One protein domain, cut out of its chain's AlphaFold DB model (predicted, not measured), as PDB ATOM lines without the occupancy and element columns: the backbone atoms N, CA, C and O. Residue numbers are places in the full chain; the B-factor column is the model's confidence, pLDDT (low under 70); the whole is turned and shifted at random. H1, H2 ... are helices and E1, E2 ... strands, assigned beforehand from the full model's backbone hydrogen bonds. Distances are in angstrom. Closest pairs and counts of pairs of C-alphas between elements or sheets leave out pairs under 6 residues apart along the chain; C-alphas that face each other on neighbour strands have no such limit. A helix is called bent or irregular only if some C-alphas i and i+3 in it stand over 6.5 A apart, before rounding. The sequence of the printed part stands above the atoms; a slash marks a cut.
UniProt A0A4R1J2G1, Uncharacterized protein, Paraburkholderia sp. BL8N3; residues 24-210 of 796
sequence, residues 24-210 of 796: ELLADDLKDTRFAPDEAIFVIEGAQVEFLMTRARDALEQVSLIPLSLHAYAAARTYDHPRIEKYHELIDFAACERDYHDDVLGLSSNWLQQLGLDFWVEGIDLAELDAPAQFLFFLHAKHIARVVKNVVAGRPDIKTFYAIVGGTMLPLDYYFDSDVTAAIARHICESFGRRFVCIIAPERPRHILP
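AT A GLANCE: This is residues 24 to 210 of the 796 residues of an uncharacterized protein of Paraburkholderia sp. BL8N3 (UniProt A0A4R1J2G1). A strongly twisted parallel sheet of five strands has H2 and H3 over one face and H6 with the last part of H5 over the other, and from this body the long helix H5 reaches away beside the bent helix H4 as a two-helix arm. The arm makes the longest axis, with residues 115 to 125 at its tip. The printed part has 187 residues, in the order E1 H1 E2 H2 E3 H3 H4 H5 E4 H6 E5; the sheet's order is E1 E5 E4 E2 E3, class mixed, helices and strands. It is compact by its radius of gyration of the C-alphas, 17.9 A, but elongated, spanning 58 by 34 by 30 A.

IN THESE COORDINATES: E1, residues 24 to 26, begins at C-alpha 24 (127.528, 5.280, 20.378) and spans 6.3 A. H1 is residues 27 to 32, 10.1 A; E2 39 to 43, 13.3 A; H2 46 to 60, 15.5 A; E3 64 to 67, 9.7 A; H3 70 to 78, 12.3 A. H4, residues 93 to 114, was assigned as one helix by its hydrogen bonds but is bent, C-alphas 102 and 105 being 7.8 A apart; its arms are H4a, 93 to 102, 14.6 A, and H4b, 105 to 114, 13.9 A. H5, residues 126 to 154, spans 40.7 A with a kink of 52 degrees near residue 133. E4 is 160 to 165, 16.2 A; H6 178 to 191, 19.8 A; E5 195 to 200, 16.4 A, ending at C-alpha 200 (122.592, 9.474, 18.647).

HOW THE PARTS SIT: The domain is built in three layers, a sheet with helices on both faces: H5 and H6 are on one face of the sheet E1 E5 E4 E2 E3, and H2 and H3 are on the other. N 25 and O 198 of E1 and E5 are 2.9 A apart, N 165 and O 199 of E4 and E5 2.8 A, N 42 and O 162 of E2 and E4 2.8 A, N 41 and O 64 of E2 and E3 2.8 A, each within hydrogen-bond range. E2, H2, E3 and E4, H6, E5 are strand-helix-strand units, parallel neighbours joined through a helix, and E1, H1, E2 is a split one with E5 and E4 between its strands; each crossover is right-handed. H6 runs along E4 at a height over the sheet of 8.5 A, and H2 along E2 at 10.3 A. H1 only grazes the sheet with residues 27 to 30. H5 touches H6 at a steep tilt of 47 degrees, closest at the C-alphas of Val 148 and Ala 185, 5.9 A. H4b touches H5, closest at the C-alphas of Ser 108 and Phe 135, 4.8 A. H3, H4a and H6 have every O i to N i+4 pair within hydrogen-bond range; H2 has 8 of 11, H4b 4 of 6, H5 23 of 25, and H1 0 of 2 but 2 of 3 O i to N i+3 pairs.

THE WHOLE: The C-alphas of Asp 58 and Gly 123, the two farthest apart, are 58.2 A apart. The printed part has no cut; the links H3 to H4, H4 to H5 and E4 to H6 are long. The mean pLDDT of the printed part is 80.9, and 28 residues are under 70, among them 167 to 176 and 202 to 210.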
ATOM      1  N   GLU A  24     128.341   4.091  20.594       67.25
ATOM      2  CA  GLU A  24     127.528   5.280  20.378       67.25
ATOM      3  C   GLU A  24     128.422   6.522  20.359       67.25
ATOM      4  O   GLU A  24     129.305   6.672  21.204       67.25
ATOM      5  N   LEU A  25     128.191   7.397  19.384       69.06
ATOM      6  CA  LEU A  25     128.729   8.751  19.345       69.06
ATOM      7  C   LEU A  25     127.587   9.707  19.691       69.06
ATOM      8  O   LEU A  25     126.543   9.688  19.029       69.06
ATOM      9  N   LEU A  26     127.755  10.518  20.733       73.56
ATOM     10  CA  LEU A  26     126.743  11.507  21.083       73.56
ATOM     11  C   LEU A  26     126.842  12.705  20.142       73.56
ATOM     12  O   LEU A  26     127.911  13.049  19.641       73.56
ATOM     13  N   ALA A  27     125.712  13.371  19.921       72.25
ATOM     14  CA  ALA A  27     125.643  14.553  19.069       72.25
ATOM     15  C   ALA A  27     126.654  15.651  19.438       72.25
ATOM     16  O   ALA A  27     127.157  16.342  18.553       72.25
ATOM     17  N   ASP A  28     126.959  15.803  20.726       76.88
ATOM     18  CA  ASP A  28     127.898  16.816  21.212       76.88
ATOM     19  C   ASP A  28     129.364  16.473  20.901       76.88
ATOM     20  O   ASP A  28     130.188  17.385  20.826       76.88
ATOM     21  N   ASP A  29     129.665  15.197  20.638       80.62
ATOM     22  CA  ASP A  29     131.004  14.702  20.300       80.62
ATOM     23  C   ASP A  29     131.301  14.798  18.789       80.62
ATOM     24  O   ASP A  29     132.456  14.727  18.364       80.62
ATOM     25  N   LEU A  30     130.275  14.989  17.947       83.25
ATOM     26  CA  LEU A  30     130.424  15.049  16.485       83.25
ATOM     27  C   LEU A  30     131.335  16.185  16.018       83.25
ATOM     28  O   LEU A  30     132.101  15.999  15.078       83.25
ATOM     29  N   LYS A  31     131.267  17.347  16.674       80.75
ATOM     30  CA  LYS A  31     132.064  18.534  16.312       80.75
ATOM     31  C   LYS A  31     133.574  18.298  16.445       80.75
ATOM     32  O   LYS A  31     134.360  18.912  15.731       80.75
ATOM     33  N   ASP A  32     133.960  17.412  17.362       83.69
ATOM     34  CA  ASP A  32     135.353  17.083  17.672       83.69
ATOM     35  C   ASP A  32     135.794  15.784  16.971       83.69
ATOM     36  O   ASP A  32     136.972  15.415  16.990       83.69
ATOM     37  N   THR A  33     134.855  15.091  16.321       86.75
ATOM     38  CA  THR A  33     135.111  13.854  15.585       86.75
ATOM     39  C   THR A  33     135.796  14.173  14.263       86.75
ATOM     40  O   THR A  33     135.368  15.044  13.513       86.75
ATOM     41  N   ARG A  34     136.865  13.441  13.948       88.50
ATOM     42  CA  ARG A  34     137.507  13.476  12.631       88.50
ATOM     43  C   ARG A  34     137.286  12.137  11.956       88.50
ATOM     44  O   ARG A  34     137.847  11.143  12.411       88.50
ATOM     45  N   PHE A  35     136.484  12.131  10.897       92.06
ATOM     46  CA  PHE A  35     136.259  10.921  10.120       92.06
ATOM     47  C   PHE A  35     137.489  10.598   9.268       92.06
ATOM     48  O   PHE A  35     138.115  11.491   8.691       92.06
ATOM     49  N   ALA A  36     137.844   9.320   9.200       92.44
ATOM     50  CA  ALA A  36     138.919   8.839   8.347       92.44
ATOM     51  C   ALA A  36     138.405   8.508   6.929       92.44
ATOM     52  O   ALA A  36     137.221   8.227   6.738       92.44
ATOM     53  N   PRO A  37     139.277   8.498   5.901       92.12
ATOM     54  CA  PRO A  37     138.863   8.188   4.530       92.12
ATOM     55  C   PRO A  37     138.294   6.775   4.323       92.12
ATOM     56  O   PRO A  37     137.620   6.554   3.316       92.12
ATOM     57  N   ASP A  38     138.591   5.842   5.238       95.44
ATOM     58  CA  ASP A  38     138.069   4.470   5.285       95.44
ATOM     59  C   ASP A  38     136.783   4.344   6.123       95.44
ATOM     60  O   ASP A  38     136.433   3.256   6.596       95.44
ATOM     61  N   GLU A  39     136.059   5.453   6.286       96.44
ATOM     62  CA  GLU A  39     134.787   5.530   6.994       96.44
ATOM     63  C   GLU A  39     133.644   6.023   6.096       96.44
ATOM     64  O   GLU A  39     133.829   6.798   5.148       96.44
ATOM     65  N   ALA A  40     132.431   5.561   6.398       97.06
ATOM     66  CA  ALA A  40     131.220   5.960   5.689       97.06
ATOM     67  C   ALA A  40     130.019   6.088   6.634       97.06
ATOM     68  O   ALA A  40     129.950   5.400   7.652       97.06
ATOM     69  N   ILE A  41     129.052   6.939   6.290       96.12
ATOM     70  CA  ILE A  41     127.844   7.181   7.089       96.12
ATOM     71  C   ILE A  41     126.607   6.828   6.268       96.12
ATOM     72  O   ILE A  41     126.370   7.414   5.212       96.12
ATOM     73  N   PHE A  42     125.794   5.905   6.773       95.25
ATOM     74  CA  PHE A  42     124.440   5.683   6.286       95.25
ATOM     75  C   PHE A  42     123.517   6.805   6.770       95.25
ATOM     76  O   PHE A  42     123.435   7.078   7.970       95.25
ATOM     77  N   VAL A  43     122.799   7.429   5.838       90.56
ATOM     78  CA  VAL A  43     121.826   8.495   6.117       90.56
ATOM     79  C   VAL A  43     120.466   8.134   5.532       90.56
ATOM     80  O   VAL A  43     120.364   7.671   4.399       90.56
ATOM     81  N   ILE A  44     119.416   8.308   6.326       83.00
ATOM     82  CA  ILE A  44     118.088   7.722   6.090       83.00
ATOM     83  C   ILE A  44     117.058   8.802   5.795       83.00
ATOM     84  O   ILE A  44     116.075   8.541   5.115       83.00
ATOM     85  N   GLU A  45     117.280  10.036   6.234       78.75
ATOM     86  CA  GLU A  45     116.383  11.153   5.944       78.75
ATOM     87  C   GLU A  45     117.166  12.443   5.702       78.75
ATOM     88  O   GLU A  45     118.319  12.576   6.115       78.75
ATOM     89  N   GLY A  46     116.531  13.414   5.043       78.44
ATOM     90  CA  GLY A  46     117.108  14.738   4.842       78.44
ATOM     91  C   GLY A  46     117.466  15.444   6.153       78.44
ATOM     92  O   GLY A  46     118.562  15.986   6.259       78.44
ATOM     93  N   ALA A  47     116.626  15.323   7.187       79.38
ATOM     94  CA  ALA A  47     116.888  15.896   8.512       79.38
ATOM     95  C   ALA A  47     118.181  15.358   9.155       79.38
ATOM     96  O   ALA A  47     118.899  16.085   9.836       79.38
ATOM     97  N   GLN A  48     118.524  14.088   8.905       85.19
ATOM     98  CA  GLN A  48     119.778  13.495   9.379       85.19
ATOM     99  C   GLN A  48     120.991  14.117   8.690       85.19
ATOM    100  O   GLN A  48     122.005  14.389   9.330       85.19
ATOM    101  N   VAL A  49     120.881  14.366   7.386       87.56
ATOM    102  CA  VAL A  49     121.926  15.049   6.627       87.56
ATOM    103  C   VAL A  49     122.069  16.491   7.092       87.56
ATOM    104  O   VAL A  49     123.181  16.917   7.375       87.56
ATOM    105  N   GLU A  50     120.971  17.233   7.215       85.25
ATOM    106  CA  GLU A  50     120.980  18.605   7.731       85.25
ATOM    107  C   GLU A  50     121.627  18.676   9.117       85.25
ATOM    108  O   GLU A  50     122.482  19.530   9.361       85.25
ATOM    109  N   PHE A  51     121.292  17.737  10.004       86.38
ATOM    110  CA  PHE A  51     121.919  17.612  11.314       86.38
ATOM    111  C   PHE A  51     123.441  17.425  11.208       86.38
ATOM    112  O   PHE A  51     124.189  18.167  11.849       86.38
ATOM    113  N   LEU A  52     123.913  16.491  10.373       89.81
ATOM    114  CA  LEU A  52     125.346  16.274  10.141       89.81
ATOM    115  C   LEU A  52     126.029  17.531   9.601       89.81
ATOM    116  O   LEU A  52     127.047  17.961  10.139       89.81
ATOM    117  N   MET A  53     125.453  18.147   8.571       89.31
ATOM    118  CA  MET A  53     126.027  19.322   7.917       89.31
ATOM    119  C   MET A  53     126.056  20.529   8.850       89.31
ATOM    120  O   MET A  53     127.009  21.297   8.830       89.31
ATOM    121  N   THR A  54     125.056  20.683   9.711       86.50
ATOM    122  CA  THR A  54     125.002  21.791  10.673       86.50
ATOM    123  C   THR A  54     125.997  21.601  11.816       86.50
ATOM    124  O   THR A  54     126.552  22.575  12.321       86.50
ATOM    125  N   ARG A  55     126.224  20.357  12.257       86.50
ATOM    126  CA  ARG A  55     127.032  20.064  13.452       86.50
ATOM    127  C   ARG A  55     128.486  19.708  13.163       86.50
ATOM    128  O   ARG A  55     129.313  19.858  14.057       86.50
ATOM    129  N   ALA A  56     128.791  19.223  11.963       88.00
ATOM    130  CA  ALA A  56     130.075  18.594  11.666       88.00
ATOM    131  C   ALA A  56     130.530  18.759  10.203       88.00
ATOM    132  O   ALA A  56     131.275  17.913   9.718       88.00
ATOM    133  N   ARG A  57     130.119  19.824   9.488       88.31
ATOM    134  CA  ARG A  57     130.440  20.020   8.055       88.31
ATOM    135  C   ARG A  57     131.901  19.729   7.706       88.31
ATOM    136  O   ARG A  57     132.163  18.904   6.838       88.31
ATOM    137  N   ASP A  58     132.823  20.367   8.421       86.81
ATOM    138  CA  ASP A  58     134.262  20.284   8.150       86.81
ATOM    139  C   ASP A  58     134.812  18.870   8.403       86.81
ATOM    140  O   ASP A  58     135.738  18.419   7.733       86.81
ATOM    141  N   ALA A  59     134.220  18.132   9.346       84.69
ATOM    142  CA  ALA A  59     134.601  16.752   9.627       84.69
ATOM    143  C   ALA A  59     134.130  15.777   8.534       84.69
ATOM    144  O   ALA A  59     134.739  14.722   8.353       84.69
ATOM    145  N   LEU A  60     133.061  16.115   7.809       89.44
ATOM    146  CA  LEU A  60     132.429  15.238   6.821       89.44
ATOM    147  C   LEU A  60     133.108  15.276   5.449       89.44
ATOM    148  O   LEU A  60     132.895  14.362   4.663       89.44
ATOM    149  N   GLU A  61     133.971  16.255   5.157       86.81
ATOM    150  CA  GLU A  61     134.614  16.386   3.836       86.81
ATOM    151  C   GLU A  61     135.317  15.099   3.365       86.81
ATOM    152  O   GLU A  61     135.396  14.813   2.167       86.81
ATOM    153  N   GLN A  62     135.819  14.302   4.315       87.75
ATOM    154  CA  GLN A  62     136.532  13.057   4.044       87.75
ATOM    155  C   GLN A  62     135.678  11.796   4.186       87.75
ATOM    156  O   GLN A  62     136.172  10.723   3.850       87.75
ATOM    157  N   VAL A  63     134.426  11.878   4.630       93.62
ATOM    158  CA  VAL A  63     133.579  10.694   4.825       93.62
ATOM    159  C   VAL A  63     132.724  10.440   3.589       93.62
ATOM    160  O   VAL A  63     132.382  11.367   2.866       93.62
ATOM    161  N   SER A  64     132.378   9.185   3.302       95.06
ATOM    162  CA  SER A  64     131.377   8.900   2.259       95.06
ATOM    163  C   SER A  64     129.974   8.914   2.871       95.06
ATOM    164  O   SER A  64     129.739   8.212   3.853       95.06
ATOM    165  N   LEU A  65     129.034   9.668   2.297       95.56
ATOM    166  CA  LEU A  65     127.617   9.587   2.659       95.56
ATOM    167  C   LEU A  65     126.915   8.560   1.771       95.56
ATOM    168  O   LEU A  65     126.951   8.654   0.543       95.56
ATOM    169  N   ILE A  66     126.262   7.591   2.409       95.25
ATOM    170  CA  ILE A  66     125.509   6.524   1.757       95.25
ATOM    171  C   ILE A  66     124.023   6.745   2.064       95.25
ATOM    172  O   ILE A  66     123.546   6.366   3.139       95.25
ATOM    173  N   PRO A  67     123.272   7.383   1.159       90.00
ATOM    174  CA  PRO A  67     121.845   7.579   1.345       90.00
ATOM    175  C   PRO A  67     121.091   6.256   1.204       90.00
ATOM    176  O   PRO A  67     121.250   5.537   0.222       90.00
ATOM    177  N   LEU A  68     120.244   5.962   2.184       85.62
ATOM    178  CA  LEU A  68     119.295   4.844   2.184       85.62
ATOM    179  C   LEU A  68     117.866   5.302   1.867       85.62
ATOM    180  O   LEU A  68     116.941   4.497   1.909       85.62
ATOM    181  N   SER A  69     117.694   6.589   1.556       80.25
ATOM    182  CA  SER A  69     116.444   7.155   1.070       80.25
ATOM    183  C   SER A  69     116.675   8.234   0.025       80.25
ATOM    184  O   SER A  69     117.748   8.843  -0.069       80.25
ATOM    185  N   LEU A  70     115.608   8.536  -0.709       77.56
ATOM    186  CA  LEU A  70     115.604   9.631  -1.666       77.56
ATOM    187  C   LEU A  70     115.726  11.002  -0.978       77.56
ATOM    188  O   LEU A  70     116.451  11.861  -1.473       77.56
ATOM    189  N   HIS A  71     115.081  11.193   0.179       76.44
ATOM    190  CA  HIS A  71     115.183  12.440   0.949       76.44
ATOM    191  C   HIS A  71     116.619  12.696   1.407       76.44
ATOM    192  O   HIS A  71     117.125  13.807   1.282       76.44
ATOM    193  N   ALA A  72     117.289  11.663   1.925       82.69
ATOM    194  CA  ALA A  72     118.669  11.785   2.371       82.69
ATOM    195  C   ALA A  72     119.602  12.106   1.199       82.69
ATOM    196  O   ALA A  72     120.476  12.962   1.318       82.69
ATOM    197  N   TYR A  73     119.388  11.465   0.045       86.19
ATOM    198  CA  TYR A  73     120.152  11.769  -1.162       86.19
ATOM    199  C   TYR A  73     119.954  13.220  -1.611       86.19
ATOM    200  O   TYR A  73     120.936  13.929  -1.828       86.19
ATOM    201  N   ALA A  74     118.703  13.678  -1.694       81.25
ATOM    202  CA  ALA A  74     118.364  15.046  -2.071       81.25
ATOM    203  C   ALA A  74     119.010  16.069  -1.130       81.25
ATOM    204  O   ALA A  74     119.739  16.943  -1.590       81.25
ATOM    205  N   ALA A  75     118.849  15.895   0.185       83.19
ATOM    206  CA  ALA A  75     119.439  16.785   1.177       83.19
ATOM    207  C   ALA A  75     120.970  16.827   1.084       83.19
ATOM    208  O   ALA A  75     121.569  17.897   1.119       83.19
ATOM    209  N   ALA A  76     121.640  15.687   0.903       88.62
ATOM    210  CA  ALA A  76     123.100  15.679   0.803       88.62
ATOM    211  C   ALA A  76     123.603  16.331  -0.494       88.62
ATOM    212  O   ALA A  76     124.679  16.937  -0.499       88.62
ATOM    213  N   ARG A  77     122.799  16.312  -1.564       87.44
ATOM    214  CA  ARG A  77     123.027  17.128  -2.766       87.44
ATOM    215  C   ARG A  77     122.749  18.612  -2.517       87.44
ATOM    216  O   ARG A  77     123.448  19.441  -3.087       87.44
ATOM    217  N   THR A  78     121.801  18.980  -1.657       84.81
ATOM    218  CA  THR A  78     121.565  20.381  -1.258       84.81
ATOM    219  C   THR A  78     122.810  21.013  -0.663       84.81
ATOM    220  O   THR A  78     123.177  22.107  -1.080       84.81
ATOM    221  N   TYR A  79     123.499  20.294   0.220       87.31
ATOM    222  CA  TYR A  79     124.734  20.757   0.859       87.31
ATOM    223  C   TYR A  79     126.003  20.555   0.013       87.31
ATOM    224  O   TYR A  79     127.105  20.785   0.516       87.31
ATOM    225  N   ASP A  80     125.853  20.133  -1.250       89.31
ATOM    226  CA  ASP A  80     126.932  19.884  -2.213       89.31
ATOM    227  C   ASP A  80     128.031  18.961  -1.660       89.31
ATOM    228  O   ASP A  80     129.227  19.178  -1.862       89.31
ATOM    229  N   HIS A  81     127.628  17.909  -0.940       90.62
ATOM    230  CA  HIS A  81     128.583  16.983  -0.345       90.62
ATOM    231  C   HIS A  81     129.379  16.232  -1.434       90.62
ATOM    232  O   HIS A  81     128.773  15.582  -2.295       90.62
ATOM    233  N   PRO A  82     130.726  16.263  -1.409       87.44
ATOM    234  CA  PRO A  82     131.551  15.805  -2.531       87.44
ATOM    235  C   PRO A  82     131.605  14.279  -2.681       87.44
ATOM    236  O   PRO A  82     131.895  13.774  -3.764       87.44
ATOM    237  N   ARG A  83     131.339  13.531  -1.603       91.94
ATOM    238  CA  ARG A  83     131.452  12.065  -1.551       91.94
ATOM    239  C   ARG A  83     130.110  11.431  -1.202       91.94
ATOM    240  O   ARG A  83     129.918  10.953  -0.088       91.94
ATOM    241  N   ILE A  84     129.155  11.498  -2.120       92.75
ATOM    242  CA  ILE A  84     127.817  10.927  -1.946       92.75
ATOM    243  C   ILE A  84     127.580   9.802  -2.954       92.75
ATOM    244  O   ILE A  84     127.756   9.997  -4.156       92.75
ATOM    245  N   GLU A  85     127.175   8.634  -2.464       89.50
ATOM    246  CA  GLU A  85     126.749   7.526  -3.324       89.50
ATOM    247  C   GLU A  85     125.367   7.829  -3.922       89.50
ATOM    248  O   GLU A  85     124.488   8.398  -3.264       89.50
ATOM    249  N   LYS A  86     125.141   7.446  -5.178       85.25
ATOM    250  CA  LYS A  86     123.857   7.683  -5.840       85.25
ATOM    251  C   LYS A  86     122.824   6.670  -5.366       85.25
ATOM    252  O   LYS A  86     122.886   5.505  -5.738       85.25
ATOM    253  N   TYR A  87     121.826   7.131  -4.612       80.56
ATOM    254  CA  TYR A  87     120.781   6.273  -4.034       80.56
ATOM    255  C   TYR A  87     120.153   5.290  -5.037       80.56
ATOM    256  O   TYR A  87     120.052   4.103  -4.752       80.56
ATOM    257  N   HIS A  88     119.784   5.755  -6.233       77.06
ATOM    258  CA  HIS A  88     119.133   4.918  -7.247       77.06
ATOM    259  C   HIS A  88     120.061   3.868  -7.884       77.06
ATOM    260  O   HIS A  88     119.558   2.894  -8.432       77.06
ATOM    261  N   GLU A  89     121.387   4.020  -7.795       82.69
ATOM    262  CA  GLU A  89     122.352   3.003  -8.250       82.69
ATOM    263  C   GLU A  89     122.578   1.910  -7.191       82.69
ATOM    264  O   GLU A  89     123.049   0.820  -7.507       82.69
ATOM    265  N   LEU A  90     122.208   2.170  -5.932       80.19
ATOM    266  CA  LEU A  90     122.350   1.207  -4.837       80.19
ATOM    267  C   LEU A  90     121.235   0.146  -4.815       80.19
ATOM    268  O   LEU A  90     121.342  -0.851  -4.094       80.19
ATOM    269  N   ILE A  91     120.158   0.354  -5.578       74.62
ATOM    270  CA  ILE A  91     118.921  -0.425  -5.485       74.62
ATOM    271  C   ILE A  91     118.778  -1.369  -6.681       74.62
ATOM    272  O   ILE A  91     118.669  -0.942  -7.825       74.62
ATOM    273  N   ASP A  92     118.671  -2.671  -6.402       78.31
ATOM    274  CA  ASP A  92     118.230  -3.665  -7.388       78.31
ATOM    275  C   ASP A  92     116.696  -3.752  -7.381       78.31
ATOM    276  O   ASP A  92     116.093  -4.497  -6.598       78.31
ATOM    277  N   PHE A  93     116.058  -2.950  -8.236       71.19
ATOM    278  CA  PHE A  93     114.598  -2.878  -8.333       71.19
ATOM    279  C   PHE A  93     113.963  -4.196  -8.767       71.19
ATOM    280  O   PHE A  93     112.964  -4.602  -8.174       71.19
ATOM    281  N   ALA A  94     114.567  -4.905  -9.723       75.06
ATOM    282  CA  ALA A  94     114.049  -6.182 -10.208       75.06
ATOM    283  C   ALA A  94     114.054  -7.248  -9.102       75.06
ATOM    284  O   ALA A  94     113.144  -8.072  -9.012       75.06
ATOM    285  N   ALA A  95     115.069  -7.252  -8.235       74.50
ATOM    286  CA  ALA A  95     115.077  -8.124  -7.065       74.50
ATOM    287  C   ALA A  95     114.042  -7.718  -6.014       74.50
ATOM    288  O   ALA A  95     113.437  -8.590  -5.392       74.50
ATOM    289  N   CYS A  96     113.825  -6.418  -5.814       70.06
ATOM    290  CA  CYS A  96     112.793  -5.936  -4.902       70.06
ATOM    291  C   CYS A  96     111.388  -6.339  -5.403       70.06
ATOM    292  O   CYS A  96     110.582  -6.822  -4.613       70.06
ATOM    293  N   GLU A  97     111.112  -6.214  -6.704       72.25
ATOM    294  CA  GLU A  97     109.847  -6.629  -7.329       72.25
ATOM    295  C   GLU A  97     109.540  -8.117  -7.104       72.25
ATOM    296  O   GLU A  97     108.426  -8.468  -6.713       72.25
ATOM    297  N   ARG A  98     110.540  -8.996  -7.249       74.44
ATOM    298  CA  ARG A  98     110.382 -10.429  -6.930       74.44
ATOM    299  C   ARG A  98     110.001 -10.661  -5.464       74.44
ATOM    300  O   ARG A  98     109.090 -11.430  -5.176       74.44
ATOM    301  N   ASP A  99     110.644  -9.954  -4.532       71.88
ATOM    302  CA  ASP A  99     110.342 -10.085  -3.099       71.88
ATOM    303  C   ASP A  99     108.908  -9.652  -2.747       71.88
ATOM    304  O   ASP A  99     108.315 -10.197  -1.808       71.88
ATOM    305  N   TYR A 100     108.360  -8.678  -3.483       69.81
ATOM    306  CA  TYR A 100     106.986  -8.202  -3.324       69.81
ATOM    307  C   TYR A 100     105.962  -9.286  -3.670       69.81
ATOM    308  O   TYR A 100     105.017  -9.508  -2.910       69.81
ATOM    309  N   HIS A 101     106.159  -9.963  -4.805       64.94
ATOM    310  CA  HIS A 101     105.191 -10.912  -5.347       64.94
ATOM    311  C   HIS A 101     105.235 -12.296  -4.691       64.94
ATOM    312  O   HIS A 101     104.174 -12.897  -4.509       64.94
ATOM    313  N   ASP A 102     106.417 -12.783  -4.301       59.22
ATOM    314  CA  ASP A 102     106.570 -14.204  -3.968       59.22
ATOM    315  C   ASP A 102     106.588 -14.522  -2.456       59.22
ATOM    316  O   ASP A 102     106.122 -15.599  -2.077       59.22
ATOM    317  N   ASP A 103     106.982 -13.592  -1.567       65.00
ATOM    318  CA  ASP A 103     107.252 -13.929  -0.151       65.00
ATOM    319  C   ASP A 103     106.547 -13.047   0.893       65.00
ATOM    320  O   ASP A 103     105.902 -13.546   1.820       65.00
ATOM    321  N   VAL A 104     106.689 -11.720   0.819       68.94
ATOM    322  CA  VAL A 104     106.525 -10.886   2.028       68.94
ATOM    323  C   VAL A 104     105.067 -10.731   2.460       68.94
ATOM    324  O   VAL A 104     104.781 -10.697   3.654       68.94
ATOM    325  N   LEU A 105     104.130 -10.709   1.512       65.94
ATOM    326  CA  LEU A 105     102.698 -10.620   1.803       65.94
ATOM    327  C   LEU A 105     102.152 -11.898   2.454       65.94
ATOM    328  O   LEU A 105     101.376 -11.857   3.412       65.94
ATOM    329  N   GLY A 106     102.545 -13.053   1.915       70.31
ATOM    330  CA  GLY A 106     102.162 -14.345   2.473       70.31
ATOM    331  C   GLY A 106     102.751 -14.537   3.867       70.31
ATOM    332  O   GLY A 106     102.065 -15.029   4.765       70.31
ATOM    333  N   LEU A 107     103.997 -14.095   4.060       74.44
ATOM    334  CA  LEU A 107     104.667 -14.110   5.353       74.44
ATOM    335  C   LEU A 107     104.003 -13.156   6.345       74.44
ATOM    336  O   LEU A 107     103.679 -13.596   7.440       74.44
ATOM    337  N   SER A 108     103.713 -11.905   5.981       75.31
ATOM    338  CA  SER A 108     103.136 -10.919   6.908       75.31
ATOM    339  C   SER A 108     101.815 -11.360   7.528       75.31
ATOM    340  O   SER A 108     101.568 -11.097   8.699       75.31
ATOM    341  N   SER A 109     100.996 -12.094   6.776       69.25
ATOM    342  CA  SER A 109      99.701 -12.570   7.266       69.25
ATOM    343  C   SER A 109      99.773 -13.881   8.054       69.25
ATOM    344  O   SER A 109      98.846 -14.175   8.802       69.25
ATOM    345  N   ASN A 110     100.829 -14.688   7.882       74.12
ATOM    346  CA  ASN A 110     100.858 -16.071   8.382       74.12
ATOM    347  C   ASN A 110     102.076 -16.414   9.250       74.12
ATOM    348  O   ASN A 110     102.098 -17.490   9.840       74.12
ATOM    349  N   TRP A 111     103.100 -15.562   9.340       76.88
ATOM    350  CA  TRP A 111     104.354 -15.920  10.014       76.88
ATOM    351  C   TRP A 111     104.150 -16.251  11.497       76.88
ATOM    352  O   TRP A 111     104.813 -17.136  12.021       76.88
ATOM    353  N   LEU A 112     103.189 -15.618  12.172       77.44
ATOM    354  CA  LEU A 112     102.856 -15.954  13.558       77.44
ATOM    355  C   LEU A 112     102.080 -17.267  13.692       77.44
ATOM    356  O   LEU A 112     102.405 -18.079  14.561       77.44
ATOM    357  N   GLN A 113     101.157 -17.548  12.769       78.19
ATOM    358  CA  GLN A 113     100.499 -18.855  12.683       78.19
ATOM    359  C   GLN A 113     101.524 -19.974  12.447       78.19
ATOM    360  O   GLN A 113     101.437 -21.032  13.066       78.19
ATOM    361  N   GLN A 114     102.560 -19.729  11.632       79.56
ATOM    362  CA  GLN A 114     103.669 -20.674  11.422       79.56
ATOM    363  C   GLN A 114     104.459 -20.959  12.708       79.56
ATOM    364  O   GLN A 114     104.981 -22.060  12.881       79.56
ATOM    365  N   LEU A 115     104.534 -19.994  13.627       78.88
ATOM    366  CA  LEU A 115     105.157 -20.172  14.940       78.88
ATOM    367  C   LEU A 115     104.205 -20.809  15.974       78.88
ATOM    368  O   LEU A 115     104.619 -21.084  17.110       78.88
ATOM    369  N   GLY A 116     102.942 -21.050  15.596       77.94
ATOM    370  CA  GLY A 116     101.874 -21.480  16.497       77.94
ATOM    371  C   GLY A 116     101.572 -20.425  17.559       77.94
ATOM    372  O   GLY A 116     101.426 -20.766  18.735       77.94
ATOM    373  N   LEU A 117     101.598 -19.150  17.164       77.75
ATOM    374  CA  LEU A 117     101.468 -17.987  18.034       77.75
ATOM    375  C   LEU A 117     100.289 -17.135  17.566       77.75
ATOM    376  O   LEU A 117     100.463 -16.221  16.774       77.75
ATOM    377  N   ASP A 118      99.097 -17.405  18.087       79.25
ATOM    378  CA  ASP A 118      97.925 -16.578  17.806       79.25
ATOM    379  C   ASP A 118      97.539 -15.764  19.038       79.25
ATOM    380  O   ASP A 118      97.534 -16.274  20.163       79.25
ATOM    381  N   PHE A 119      97.143 -14.510  18.830       83.56
ATOM    382  CA  PHE A 119      96.634 -13.666  19.903       83.56
ATOM    383  C   PHE A 119      95.308 -13.036  19.515       83.56
ATOM    384  O   PHE A 119      95.224 -12.135  18.678       83.56
ATOM    385  N   TRP A 120      94.256 -13.529  20.160       89.06
ATOM    386  CA  TRP A 120      92.888 -13.144  19.871       89.06
ATOM    387  C   TRP A 120      92.342 -12.262  20.980       89.06
ATOM    388  O   TRP A 120      92.262 -12.673  22.136       89.06
ATOM    389  N   VAL A 121      91.852 -11.086  20.608       88.25
ATOM    390  CA  VAL A 121      91.047 -10.244  21.489       88.25
ATOM    391  C   VAL A 121      89.667 -10.175  20.886       88.25
ATOM    392  O   VAL A 121      89.478  -9.690  19.775       88.25
ATOM    393  N   GLU A 122      88.684 -10.715  21.601       88.44
ATOM    394  CA  GLU A 122      87.286 -10.618  21.189       88.44
ATOM    395  C   GLU A 122      87.020 -11.176  19.794       88.44
ATOM    396  O   GLU A 122      86.232 -10.632  19.036       88.44
ATOM    397  N   GLY A 123      87.672 -12.280  19.426       85.81
ATOM    398  CA  GLY A 123      87.500 -12.877  18.099       85.81
ATOM    399  C   GLY A 123      88.124 -12.074  16.954       85.81
ATOM    400  O   GLY A 123      87.842 -12.386  15.802       85.81
ATOM    401  N   ILE A 124      88.968 -11.089  17.262       86.88
ATOM    402  CA  ILE A 124      89.859 -10.423  16.315       86.88
ATOM    403  C   ILE A 124      91.276 -10.930  16.580       86.88
ATOM    404  O   ILE A 124      91.757 -10.856  17.708       86.88
ATOM    405  N   ASP A 125      91.913 -11.459  15.541       86.62
ATOM    406  CA  ASP A 125      93.333 -11.796  15.543       86.62
ATOM    407  C   ASP A 125      94.150 -10.510  15.355       86.62
ATOM    408  O   ASP A 125      93.988  -9.811  14.347       86.62
ATOM    409  N   LEU A 126      94.990 -10.177  16.341       86.06
ATOM    410  CA  LEU A 126      95.826  -8.979  16.270       86.06
ATOM    411  C   LEU A 126      96.907  -9.092  15.195       86.06
ATOM    412  O   LEU A 126      97.269  -8.072  14.618       86.06
ATOM    413  N   ALA A 127      97.379 -10.302  14.883       82.00
ATOM    414  CA  ALA A 127      98.350 -10.517  13.816       82.00
ATOM    415  C   ALA A 127      97.746 -10.177  12.452       82.00
ATOM    416  O   ALA A 127      98.322  -9.403  11.698       82.00
ATOM    417  N   GLU A 128      96.545 -10.690  12.166       79.94
ATOM    418  CA  GLU A 128      95.825 -10.384  10.925       79.94
ATOM    419  C   GLU A 128      95.483  -8.889  10.813       79.94
ATOM    420  O   GLU A 128      95.510  -8.332   9.717       79.94
ATOM    421  N   LEU A 129      95.140  -8.236  11.929       81.06
ATOM    422  CA  LEU A 129      94.883  -6.792  11.959       81.06
ATOM    423  C   LEU A 129      96.143  -5.978  11.622       81.06
ATOM    424  O   LEU A 129      96.056  -4.963  10.937       81.06
ATOM    425  N   ASP A 130      97.296  -6.438  12.098       81.69
ATOM    426  CA  ASP A 130      98.597  -5.780  11.977       81.69
ATOM    427  C   ASP A 130      99.391  -6.214  10.727       81.69
ATOM    428  O   ASP A 130     100.472  -5.692  10.457       81.69
ATOM    429  N   ALA A 131      98.862  -7.161   9.947       79.81
ATOM    430  CA  ALA A 131      99.532  -7.742   8.787       79.81
ATOM    431  C   ALA A 131      99.984  -6.707   7.737       79.81
ATOM    432  O   ALA A 131     101.105  -6.849   7.244       79.81
ATOM    433  N   PRO A 132      99.218  -5.642   7.407       76.12
ATOM    434  CA  PRO A 132      99.701  -4.598   6.498       76.12
ATOM    435  C   PRO A 132     100.926  -3.855   7.049       76.12
ATOM    436  O   PRO A 132     101.850  -3.538   6.301       76.12
ATOM    437  N   ALA A 133     100.976  -3.630   8.364       78.31
ATOM    438  CA  ALA A 133     102.118  -2.982   8.993       78.31
ATOM    439  C   ALA A 133     103.344  -3.902   9.046       78.31
ATOM    440  O   ALA A 133     104.475  -3.488   8.795       78.31
ATOM    441  N   GLN A 134     103.133  -5.183   9.325       80.38
ATOM    442  CA  GLN A 134     104.205  -6.177   9.296       80.38
ATOM    443  C   GLN A 134     104.749  -6.383   7.887       80.38
ATOM    444  O   GLN A 134     105.958  -6.493   7.714       80.38
ATOM    445  N   PHE A 135     103.866  -6.385   6.888       80.44
ATOM    446  CA  PHE A 135     104.230  -6.446   5.481       80.44
ATOM    447  C   PHE A 135     105.227  -5.348   5.136       80.44
ATOM    448  O   PHE A 135     106.337  -5.657   4.714       80.44
ATOM    449  N   LEU A 136     104.866  -4.090   5.397       77.44
ATOM    450  CA  LEU A 136     105.729  -2.949   5.115       77.44
ATOM    451  C   LEU A 136     107.048  -3.046   5.896       77.44
ATOM    452  O   LEU A 136     108.114  -2.937   5.295       77.44
ATOM    453  N   PHE A 137     107.016  -3.375   7.192       82.69
ATOM    454  CA  PHE A 137     108.238  -3.575   7.980       82.69
ATOM    455  C   PHE A 137     109.178  -4.638   7.381       82.69
ATOM    456  O   PHE A 137     110.357  -4.362   7.158       82.69
ATOM    457  N   PHE A 138     108.684  -5.847   7.098       84.50
ATOM    458  CA  PHE A 138     109.509  -6.938   6.565       84.50
ATOM    459  C   PHE A 138     110.096  -6.601   5.203       84.50
ATOM    460  O   PHE A 138     111.242  -6.934   4.899       84.50
ATOM    461  N   LEU A 139     109.301  -5.922   4.395       79.31
ATOM    462  CA  LEU A 139     109.657  -5.521   3.057       79.31
ATOM    463  C   LEU A 139     110.773  -4.476   3.056       79.31
ATOM    464  O   LEU A 139     111.796  -4.666   2.396       79.31
ATOM    465  N   HIS A 140     110.623  -3.426   3.865       79.25
ATOM    466  CA  HIS A 140     111.665  -2.424   4.063       79.25
ATOM    467  C   HIS A 140     112.922  -3.031   4.675       79.25
ATOM    468  O   HIS A 140     114.029  -2.718   4.240       79.25
ATOM    469  N   ALA A 141     112.771  -3.966   5.613       85.00
ATOM    470  CA  ALA A 141     113.913  -4.628   6.212       85.00
ATOM    471  C   ALA A 141     114.725  -5.439   5.187       85.00
ATOM    472  O   ALA A 141     115.952  -5.329   5.162       85.00
ATOM    473  N   LYS A 142     114.064  -6.198   4.296       85.56
ATOM    474  CA  LYS A 142     114.735  -6.885   3.172       85.56
ATOM    475  C   LYS A 142     115.436  -5.893   2.247       85.56
ATOM    476  O   LYS A 142     116.565  -6.148   1.830       85.56
ATOM    477  N   HIS A 143     114.772  -4.781   1.938       83.56
ATOM    478  CA  HIS A 143     115.308  -3.752   1.055       83.56
ATOM    479  C   HIS A 143     116.598  -3.138   1.616       83.56
ATOM    480  O   HIS A 143     117.649  -3.247   0.983       83.56
ATOM    481  N   ILE A 144     116.544  -2.587   2.833       86.06
ATOM    482  CA  ILE A 144     117.708  -2.015   3.525       86.06
ATOM    483  C   ILE A 144     118.813  -3.063   3.623       86.06
ATOM    484  O   ILE A 144     119.974  -2.770   3.341       86.06
ATOM    485  N   ALA A 145     118.458  -4.303   3.970       90.19
ATOM    486  CA  ALA A 145     119.441  -5.358   4.117       90.19
ATOM    487  C   ALA A 145     120.200  -5.643   2.817       90.19
ATOM    488  O   ALA A 145     121.419  -5.807   2.822       90.19
ATOM    489  N   ARG A 146     119.498  -5.678   1.684       87.94
ATOM    490  CA  ARG A 146     120.131  -5.880   0.380       87.94
ATOM    491  C   ARG A 146     121.036  -4.708   0.012       87.94
ATOM    492  O   ARG A 146     122.181  -4.942  -0.364       87.94
ATOM    493  N   VAL A 147     120.546  -3.477   0.164       87.94
ATOM    494  CA  VAL A 147     121.308  -2.261  -0.155       87.94
ATOM    495  C   VAL A 147     122.585  -2.194   0.681       87.94
ATOM    496  O   VAL A 147     123.680  -2.107   0.128       87.94
ATOM    497  N   VAL A 148     122.474  -2.331   2.005       93.00
ATOM    498  CA  VAL A 148     123.638  -2.297   2.900       93.00
ATOM    499  C   VAL A 148     124.604  -3.433   2.582       93.00
ATOM    500  O   VAL A 148     125.807  -3.200   2.506       93.00
ATOM    501  N   LYS A 149     124.109  -4.652   2.337       93.56
ATOM    502  CA  LYS A 149     124.964  -5.787   1.966       93.56
ATOM    503  C   LYS A 149     125.762  -5.499   0.695       93.56
ATOM    504  O   LYS A 149     126.959  -5.772   0.672       93.56
ATOM    505  N   ASN A 150     125.123  -4.940  -0.330       91.38
ATOM    506  CA  ASN A 150     125.782  -4.598  -1.589       91.38
ATOM    507  C   ASN A 150     126.851  -3.520  -1.388       91.38
ATOM    508  O   ASN A 150     127.967  -3.679  -1.875       91.38
ATOM    509  N   VAL A 151     126.545  -2.472  -0.618       93.75
ATOM    510  CA  VAL A 151     127.504  -1.403  -0.305       93.75
ATOM    511  C   VAL A 151     128.699  -1.947   0.476       93.75
ATOM    512  O   VAL A 151     129.840  -1.734   0.080       93.75
ATOM    513  N   VAL A 152     128.456  -2.692   1.555       95.81
ATOM    514  CA  VAL A 152     129.518  -3.241   2.411       95.81
ATOM    515  C   VAL A 152     130.401  -4.227   1.640       95.81
ATOM    516  O   VAL A 152     131.622  -4.204   1.788       95.81
ATOM    517  N   ALA A 153     129.806  -5.069   0.790       94.62
ATOM    518  CA  ALA A 153     130.554  -5.994  -0.059       94.62
ATOM    519  C   ALA A 153     131.346  -5.269  -1.163       94.62
ATOM    520  O   ALA A 153     132.472  -5.660  -1.461       94.62
ATOM    521  N   GLY A 154     130.769  -4.217  -1.756       94.44
ATOM    522  CA  GLY A 154     131.380  -3.425  -2.825       94.44
ATOM    523  C   GLY A 154     132.440  -2.427  -2.352       94.44
ATOM    524  O   GLY A 154     133.233  -1.955  -3.164       94.44
ATOM    525  N   ARG A 155     132.491  -2.127  -1.049       94.50
ATOM    526  CA  ARG A 155     133.422  -1.169  -0.434       94.50
ATOM    527  C   ARG A 155     134.304  -1.834   0.626       94.50
ATOM    528  O   ARG A 155     134.203  -1.518   1.814       94.50
ATOM    529  N   PRO A 156     135.190  -2.773   0.236       95.56
ATOM    530  CA  PRO A 156     136.072  -3.436   1.188       95.56
ATOM    531  C   PRO A 156     137.090  -2.481   1.824       95.56
ATOM    532  O   PRO A 156     137.652  -2.821   2.863       95.56
ATOM    533  N   ASP A 157     137.308  -1.314   1.209       95.75
ATOM    534  CA  ASP A 157     138.122  -0.210   1.709       95.75
ATOM    535  C   ASP A 157     137.549   0.424   2.980       95.75
ATOM    536  O   ASP A 157     138.324   0.879   3.817       95.75
ATOM    537  N   ILE A 158     136.224   0.412   3.156       97.31
ATOM    538  CA  ILE A 158     135.567   0.993   4.328       97.31
ATOM    539  C   ILE A 158     135.603   0.000   5.492       97.31
ATOM    540  O   ILE A 158     135.102  -1.126   5.393       97.31
ATOM    541  N   LYS A 159     136.185   0.422   6.619       96.94
ATOM    542  CA  LYS A 159     136.333  -0.393   7.839       96.94
ATOM    543  C   LYS A 159     135.286  -0.080   8.899       96.94
ATOM    544  O   LYS A 159     134.890  -0.990   9.635       96.94
ATOM    545  N   THR A 160     134.844   1.175   8.958       97.12
ATOM    546  CA  THR A 160     133.850   1.646   9.925       97.12
ATOM    547  C   THR A 160     132.676   2.282   9.202       97.12
ATOM    548  O   THR A 160     132.844   3.197   8.397       97.12
ATOM    549  N   PHE A 161     131.480   1.813   9.531       97.12
ATOM    550  CA  PHE A 161     130.230   2.424   9.113       97.12
ATOM    551  C   PHE A 161     129.570   3.128  10.294       97.12
ATOM    552  O   PHE A 161     129.602   2.643  11.424       97.12
ATOM    553  N   TYR A 162     128.938   4.257  10.013       95.88
ATOM    554  CA  TYR A 162     128.133   5.005  10.964       95.88
ATOM    555  C   TYR A 162     126.677   5.025  10.498       95.88
ATOM    556  O   TYR A 162     126.408   4.926   9.303       95.88
ATOM    557  N   ALA A 163     125.733   5.186  11.418       92.44
ATOM    558  CA  ALA A 163     124.353   5.535  11.079       92.44
ATOM    559  C   ALA A 163     123.765   6.453  12.142       92.44
ATOM    560  O   ALA A 163     124.049   6.287  13.328       92.44
ATOM    561  N   ILE A 164     122.931   7.402  11.726       86.75
ATOM    562  CA  ILE A 164     122.250   8.289  12.668       86.75
ATOM    563  C   ILE A 164     120.976   7.629  13.173       86.75
ATOM    564  O   ILE A 164     120.156   7.152  12.391       86.75
ATOM    565  N   VAL A 165     120.810   7.670  14.489       83.44
ATOM    566  CA  VAL A 165     119.607   7.261  15.203       83.44
ATOM    567  C   VAL A 165     119.019   8.507  15.871       83.44
ATOM    568  O   VAL A 165     119.640   9.098  16.760       83.44
ATOM    569  N   GLY A 166     117.846   8.957  15.425       71.94
ATOM    570  CA  GLY A 166     117.290  10.258  15.816       71.94
ATOM    571  C   GLY A 166     115.949  10.582  15.158       71.94
ATOM    572  O   GLY A 166     115.601   9.953  14.167       71.94
ATOM    573  N   GLY A 167     115.205  11.542  15.731       57.53
ATOM    574  CA  GLY A 167     113.801  11.843  15.417       57.53
ATOM    575  C   GLY A 167     113.524  12.159  13.949       57.53
ATOM    576  O   GLY A 167     113.629  13.304  13.524       57.53
ATOM    577  N   THR A 168     113.132  11.136  13.202       51.91
ATOM    578  CA  THR A 168     112.490  11.246  11.895       51.91
ATOM    579  C   THR A 168     111.004  11.523  12.125       51.91
ATOM    580  O   THR A 168     110.360  10.754  12.836       51.91
ATOM    581  N   MET A 169     110.456  12.605  11.567       45.28
ATOM    582  CA  MET A 169     109.003  12.839  11.520       45.28
ATOM    583  C   MET A 169     108.513  12.541  10.106       45.28
ATOM    584  O   MET A 169     108.153  13.448   9.357       45.28
ATOM    585  N   LEU A 170     108.517  11.265   9.723       43.44
ATOM    586  CA  LEU A 170     107.843  10.854   8.500       43.44
ATOM    587  C   LEU A 170     106.391  10.522   8.857       43.44
ATOM    588  O   LEU A 170     106.161   9.728   9.758       43.44
ATOM    589  N   PRO A 171     105.378  10.972   8.101       39.56
ATOM    590  CA  PRO A 171     103.978  10.564   8.327       39.56
ATOM    591  C   PRO A 171     103.720   9.055   8.174       39.56
ATOM    592  O   PRO A 171     102.604   8.581   8.370       39.56
ATOM    593  N   LEU A 172     104.760   8.306   7.800       42.88
ATOM    594  CA  LEU A 172     104.864   6.854   7.747       42.88
ATOM    595  C   LEU A 172     105.699   6.296   8.916       42.88
ATOM    596  O   LEU A 172     106.419   5.315   8.719       42.88
ATOM    597  N   ASP A 173     105.565   6.883  10.114       42.53
ATOM    598  CA  ASP A 173     106.175   6.546  11.426       42.53
ATOM    599  C   ASP A 173     106.196   5.046  11.826       42.53
ATOM    600  O   ASP A 173     106.638   4.676  12.910       42.53
ATOM    601  N   TYR A 174     105.727   4.138  10.975       47.78
ATOM    602  CA  TYR A 174     105.691   2.706  11.221       47.78
ATOM    603  C   TYR A 174     106.822   1.906  10.548       47.78
ATOM    604  O   TYR A 174     107.044   0.769  10.975       47.78
ATOM    605  N   TYR A 175     107.522   2.429   9.520       50.34
ATOM    606  CA  TYR A 175     108.330   1.559   8.633       50.34
ATOM    607  C   TYR A 175     109.755   2.007   8.277       50.34
ATOM    608  O   TYR A 175     110.619   1.143   8.130       50.34
ATOM    609  N   PHE A 176     110.023   3.312   8.169       52.62
ATOM    610  CA  PHE A 176     111.367   3.870   7.929       52.62
ATOM    611  C   PHE A 176     111.957   4.444   9.218       52.62
ATOM    612  O   PHE A 176     112.433   5.573   9.268       52.62
ATOM    613  N   ASP A 177     111.898   3.655  10.286       71.44
ATOM    614  CA  ASP A 177     112.514   4.050  11.544       71.44
ATOM    615  C   ASP A 177     114.045   4.017  11.393       71.44
ATOM    616  O   ASP A 177     114.637   3.020  10.943       71.44
ATOM    617  N   SER A 178     114.690   5.124  11.765       77.31
ATOM    618  CA  SER A 178     116.146   5.215  11.811       77.31
ATOM    619  C   SER A 178     116.779   4.142  12.703       77.31
ATOM    620  O   SER A 178     117.829   3.601  12.351       77.31
ATOM    621  N   ASP A 179     116.099   3.745  13.783       82.38
ATOM    622  CA  ASP A 179     116.500   2.662  14.676       82.38
ATOM    623  C   ASP A 179     116.478   1.299  13.969       82.38
ATOM    624  O   ASP A 179     117.441   0.533  14.045       82.38
ATOM    625  N   VAL A 180     115.400   0.991  13.238       84.19
ATOM    626  CA  VAL A 180     115.270  -0.272  12.487       84.19
ATOM    627  C   VAL A 180     116.345  -0.362  11.410       84.19
ATOM    628  O   VAL A 180     117.006  -1.390  11.257       84.19
ATOM    629  N   THR A 181     116.549   0.730  10.680       86.19
ATOM    630  CA  THR A 181     117.545   0.799   9.613       86.19
ATOM    631  C   THR A 181     118.960   0.640  10.164       86.19
ATOM    632  O   THR A 181     119.728  -0.165   9.637       86.19
ATOM    633  N   ALA A 182     119.295   1.335  11.257       89.38
ATOM    634  CA  ALA A 182     120.586   1.202  11.924       89.38
ATOM    635  C   ALA A 182     120.805  -0.221  12.459       89.38
ATOM    636  O   ALA A 182     121.883  -0.779  12.273       89.38
ATOM    637  N   ALA A 183     119.782  -0.851  13.045       90.44
ATOM    638  CA  ALA A 183     119.847  -2.234  13.513       90.44
ATOM    639  C   ALA A 183     120.138  -3.227  12.375       90.44
ATOM    640  O   ALA A 183     120.954  -4.141  12.530       90.44
ATOM    641  N   ILE A 184     119.498  -3.059  11.216       92.38
ATOM    642  CA  ILE A 184     119.744  -3.889  10.028       92.38
ATOM    643  C   ILE A 184     121.144  -3.642   9.477       92.38
ATOM    644  O   ILE A 184     121.891  -4.595   9.244       92.38
ATOM    645  N   ALA A 185     121.513  -2.372   9.303       93.50
ATOM    646  CA  ALA A 185     122.804  -2.005   8.751       93.50
ATOM    647  C   ALA A 185     123.952  -2.519   9.627       93.50
ATOM    648  O   ALA A 185     124.907  -3.105   9.113       93.50
ATOM    649  N   ARG A 186     123.809  -2.396  10.951       94.75
ATOM    650  CA  ARG A 186     124.749  -2.917  11.942       94.75
ATOM    651  C   ARG A 186     124.949  -4.416  11.816       94.75
ATOM    652  O   ARG A 186     126.084  -4.862  11.674       94.75
ATOM    653  N   HIS A 187     123.856  -5.179  11.832       95.31
ATOM    654  CA  HIS A 187     123.908  -6.636  11.727       95.31
ATOM    655  C   HIS A 187     124.675  -7.090  10.480       95.31
ATOM    656  O   HIS A 187     125.516  -7.986  10.545       95.31
ATOM    657  N   ILE A 188     124.439  -6.425   9.349       96.31
ATOM    658  CA  ILE A 188     125.108  -6.755   8.092       96.31
ATOM    659  C   ILE A 188     126.576  -6.348   8.127       96.31
ATOM    660  O   ILE A 188     127.424  -7.178   7.814       96.31
ATOM    661  N   CYS A 189     126.899  -5.125   8.544       96.62
ATOM    662  CA  CYS A 189     128.287  -4.669   8.647       96.62
ATOM    663  C   CYS A 189     129.125  -5.621   9.514       96.62
ATOM    664  O   CYS A 189     130.184  -6.083   9.087       96.62
ATOM    665  N   GLU A 190     128.616  -5.990  10.690       95.38
ATOM    666  CA  GLU A 190     129.294  -6.910  11.605       95.38
ATOM    667  C   GLU A 190     129.440  -8.320  11.013       95.38
ATOM    668  O   GLU A 190     130.490  -8.940  11.180       95.38
ATOM    669  N   SER A 191     128.458  -8.806  10.241       95.94
ATOM    670  CA  SER A 191     128.564 -10.098   9.537       95.94
ATOM    671  C   SER A 191     129.677 -10.128   8.475       95.94
ATOM    672  O   SER A 191     130.207 -11.193   8.165       95.94
ATOM    673  N   PHE A 192     130.081  -8.961   7.963       96.75
ATOM    674  CA  PHE A 192     131.234  -8.779   7.073       96.75
ATOM    675  C   PHE A 192     132.520  -8.403   7.834       96.75
ATOM    676  O   PHE A 192     133.526  -8.030   7.225       96.75
ATOM    677  N   GLY A 193     132.512  -8.469   9.169       96.81
ATOM    678  CA  GLY A 193     133.649  -8.099  10.011       96.81
ATOM    679  C   GLY A 193     133.967  -6.602   9.988       96.81
ATOM    680  O   GLY A 193     135.127  -6.223  10.147       96.81
ATOM    681  N   ARG A 194     132.972  -5.743   9.731       97.06
ATOM    682  CA  ARG A 194     133.107  -4.279   9.764       97.06
ATOM    683  C   ARG A 194     132.650  -3.718  11.102       97.06
ATOM    684  O   ARG A 194     131.745  -4.260  11.736       97.06
ATOM    685  N   ARG A 195     133.266  -2.611  11.523       96.38
ATOM    686  CA  ARG A 195     132.819  -1.865  12.702       96.38
ATOM    687  C   ARG A 195     131.586  -1.045  12.334       96.38
ATOM    688  O   ARG A 195     131.540  -0.457  11.258       96.38
ATOM    689  N   PHE A 196     130.623  -0.976  13.244       94.75
ATOM    690  CA  PHE A 196     129.447  -0.127  13.105       94.75
ATOM    691  C   PHE A 196     129.273   0.757  14.344       94.75
ATOM    692  O   PHE A 196     129.464   0.278  15.463       94.75
ATOM    693  N   VAL A 197     128.927   2.030  14.158       93.19
ATOM    694  CA  VAL A 197     128.743   3.005  15.246       93.19
ATOM    695  C   VAL A 197     127.443   3.779  15.037       93.19
ATOM    696  O   VAL A 197     127.200   4.330  13.966       93.19
ATOM    697  N   CYS A 198     126.601   3.848  16.066       90.62
ATOM    698  CA  CYS A 198     125.391   4.667  16.020       90.62
ATOM    699  C   CYS A 198     125.709   6.104  16.460       90.62
ATOM    700  O   CYS A 198     126.347   6.309  17.488       90.62
ATOM    701  N   ILE A 199     125.236   7.101  15.717       88.56
ATOM    702  CA  ILE A 199     125.297   8.519  16.084       88.56
ATOM    703  C   ILE A 199     123.933   8.898  16.666       88.56
ATOM    704  O   ILE A 199     122.937   8.882  15.945       88.56
ATOM    705  N   ILE A 200     123.865   9.215  17.959       83.38
ATOM    706  CA  ILE A 200     122.592   9.474  18.647       83.38
ATOM    707  C   ILE A 200     122.270  10.973  18.622       83.38
ATOM    708  O   ILE A 200     122.984  11.776  19.226       83.38
ATOM    709  N   ALA A 201     121.177  11.358  17.955       79.31
ATOM    710  CA  ALA A 201     120.726  12.751  17.899       79.31
ATOM    711  C   ALA A 201     120.040  13.193  19.219       79.31
ATOM    712  O   ALA A 201     119.347  12.388  19.851       79.31
ATOM    713  N   PRO A 202     120.174  14.469  19.642       60.44
ATOM    714  CA  PRO A 202     119.807  14.922  20.989       60.44
ATOM    715  C   PRO A 202     118.291  15.097  21.205       60.44
ATOM    716  O   PRO A 202     117.846  15.192  22.345       60.44
ATOM    717  N   GLU A 203     117.486  15.054  20.139       59.03
ATOM    718  CA  GLU A 203     116.018  15.179  20.179       59.03
ATOM    719  C   GLU A 203     115.302  13.874  19.816       59.03
ATOM    720  O   GLU A 203     114.188  13.882  19.306       59.03
ATOM    721  N   ARG A 204     115.932  12.722  20.073       56.94
ATOM    722  CA  ARG A 204     115.309  11.410  19.874       56.94
ATOM    723  C   ARG A 204     114.012  11.312  20.696       56.94
ATOM    724  O   ARG A 204     114.099  11.211  21.927       56.94
ATOM    725  N   PRO A 205     112.817  11.217  20.080       49.09
ATOM    726  CA  PRO A 205     111.683  10.640  20.779       49.09
ATOM    727  C   PRO A 205     112.094   9.191  21.061       49.09
ATOM    728  O   PRO A 205     112.217   8.383  20.149       49.09
ATOM    729  N   ARG A 206     112.416   8.856  22.319       37.84
ATOM    730  CA  ARG A 206     112.956   7.528  22.701       37.84
ATOM    731  C   ARG A 206     112.000   6.366  22.426       37.84
ATOM    732  O   ARG A 206     112.339   5.209  22.658       37.84
ATOM    733  N   HIS A 207     110.801   6.668  21.956       38.97
ATOM    734  CA  HIS A 207     109.778   5.713  21.622       38.97
ATOM    735  C   HIS A 207     109.144   6.164  20.317       38.97
ATOM    736  O   HIS A 207     108.813   7.342  20.192       38.97
ATOM    737  N   ILE A 208     108.927   5.204  19.413       36.44
ATOM    738  CA  ILE A 208     107.844   5.234  18.432       36.44
ATOM    739  C   ILE A 208     106.601   5.651  19.224       36.44
ATOM    740  O   ILE A 208     105.992   4.843  19.932       36.44
ATOM    741  N   LEU A 209     106.302   6.946  19.232       31.36
ATOM    742  CA  LEU A 209     105.003   7.441  19.625       31.36
ATOM    743  C   LEU A 209     104.165   7.092  18.407       31.36
ATOM    744  O   LEU A 209     104.426   7.663  17.352       31.36
ATOM    745  N   PRO A 210     103.215   6.147  18.478       34.69
ATOM    746  CA  PRO A 210     102.230   6.014  17.419       34.69
ATOM    747  C   PRO A 210     101.399   7.300  17.436       34.69
ATOM    748  O   PRO A 210     100.383   7.340  18.118       34.69
TER     749      PRO A 210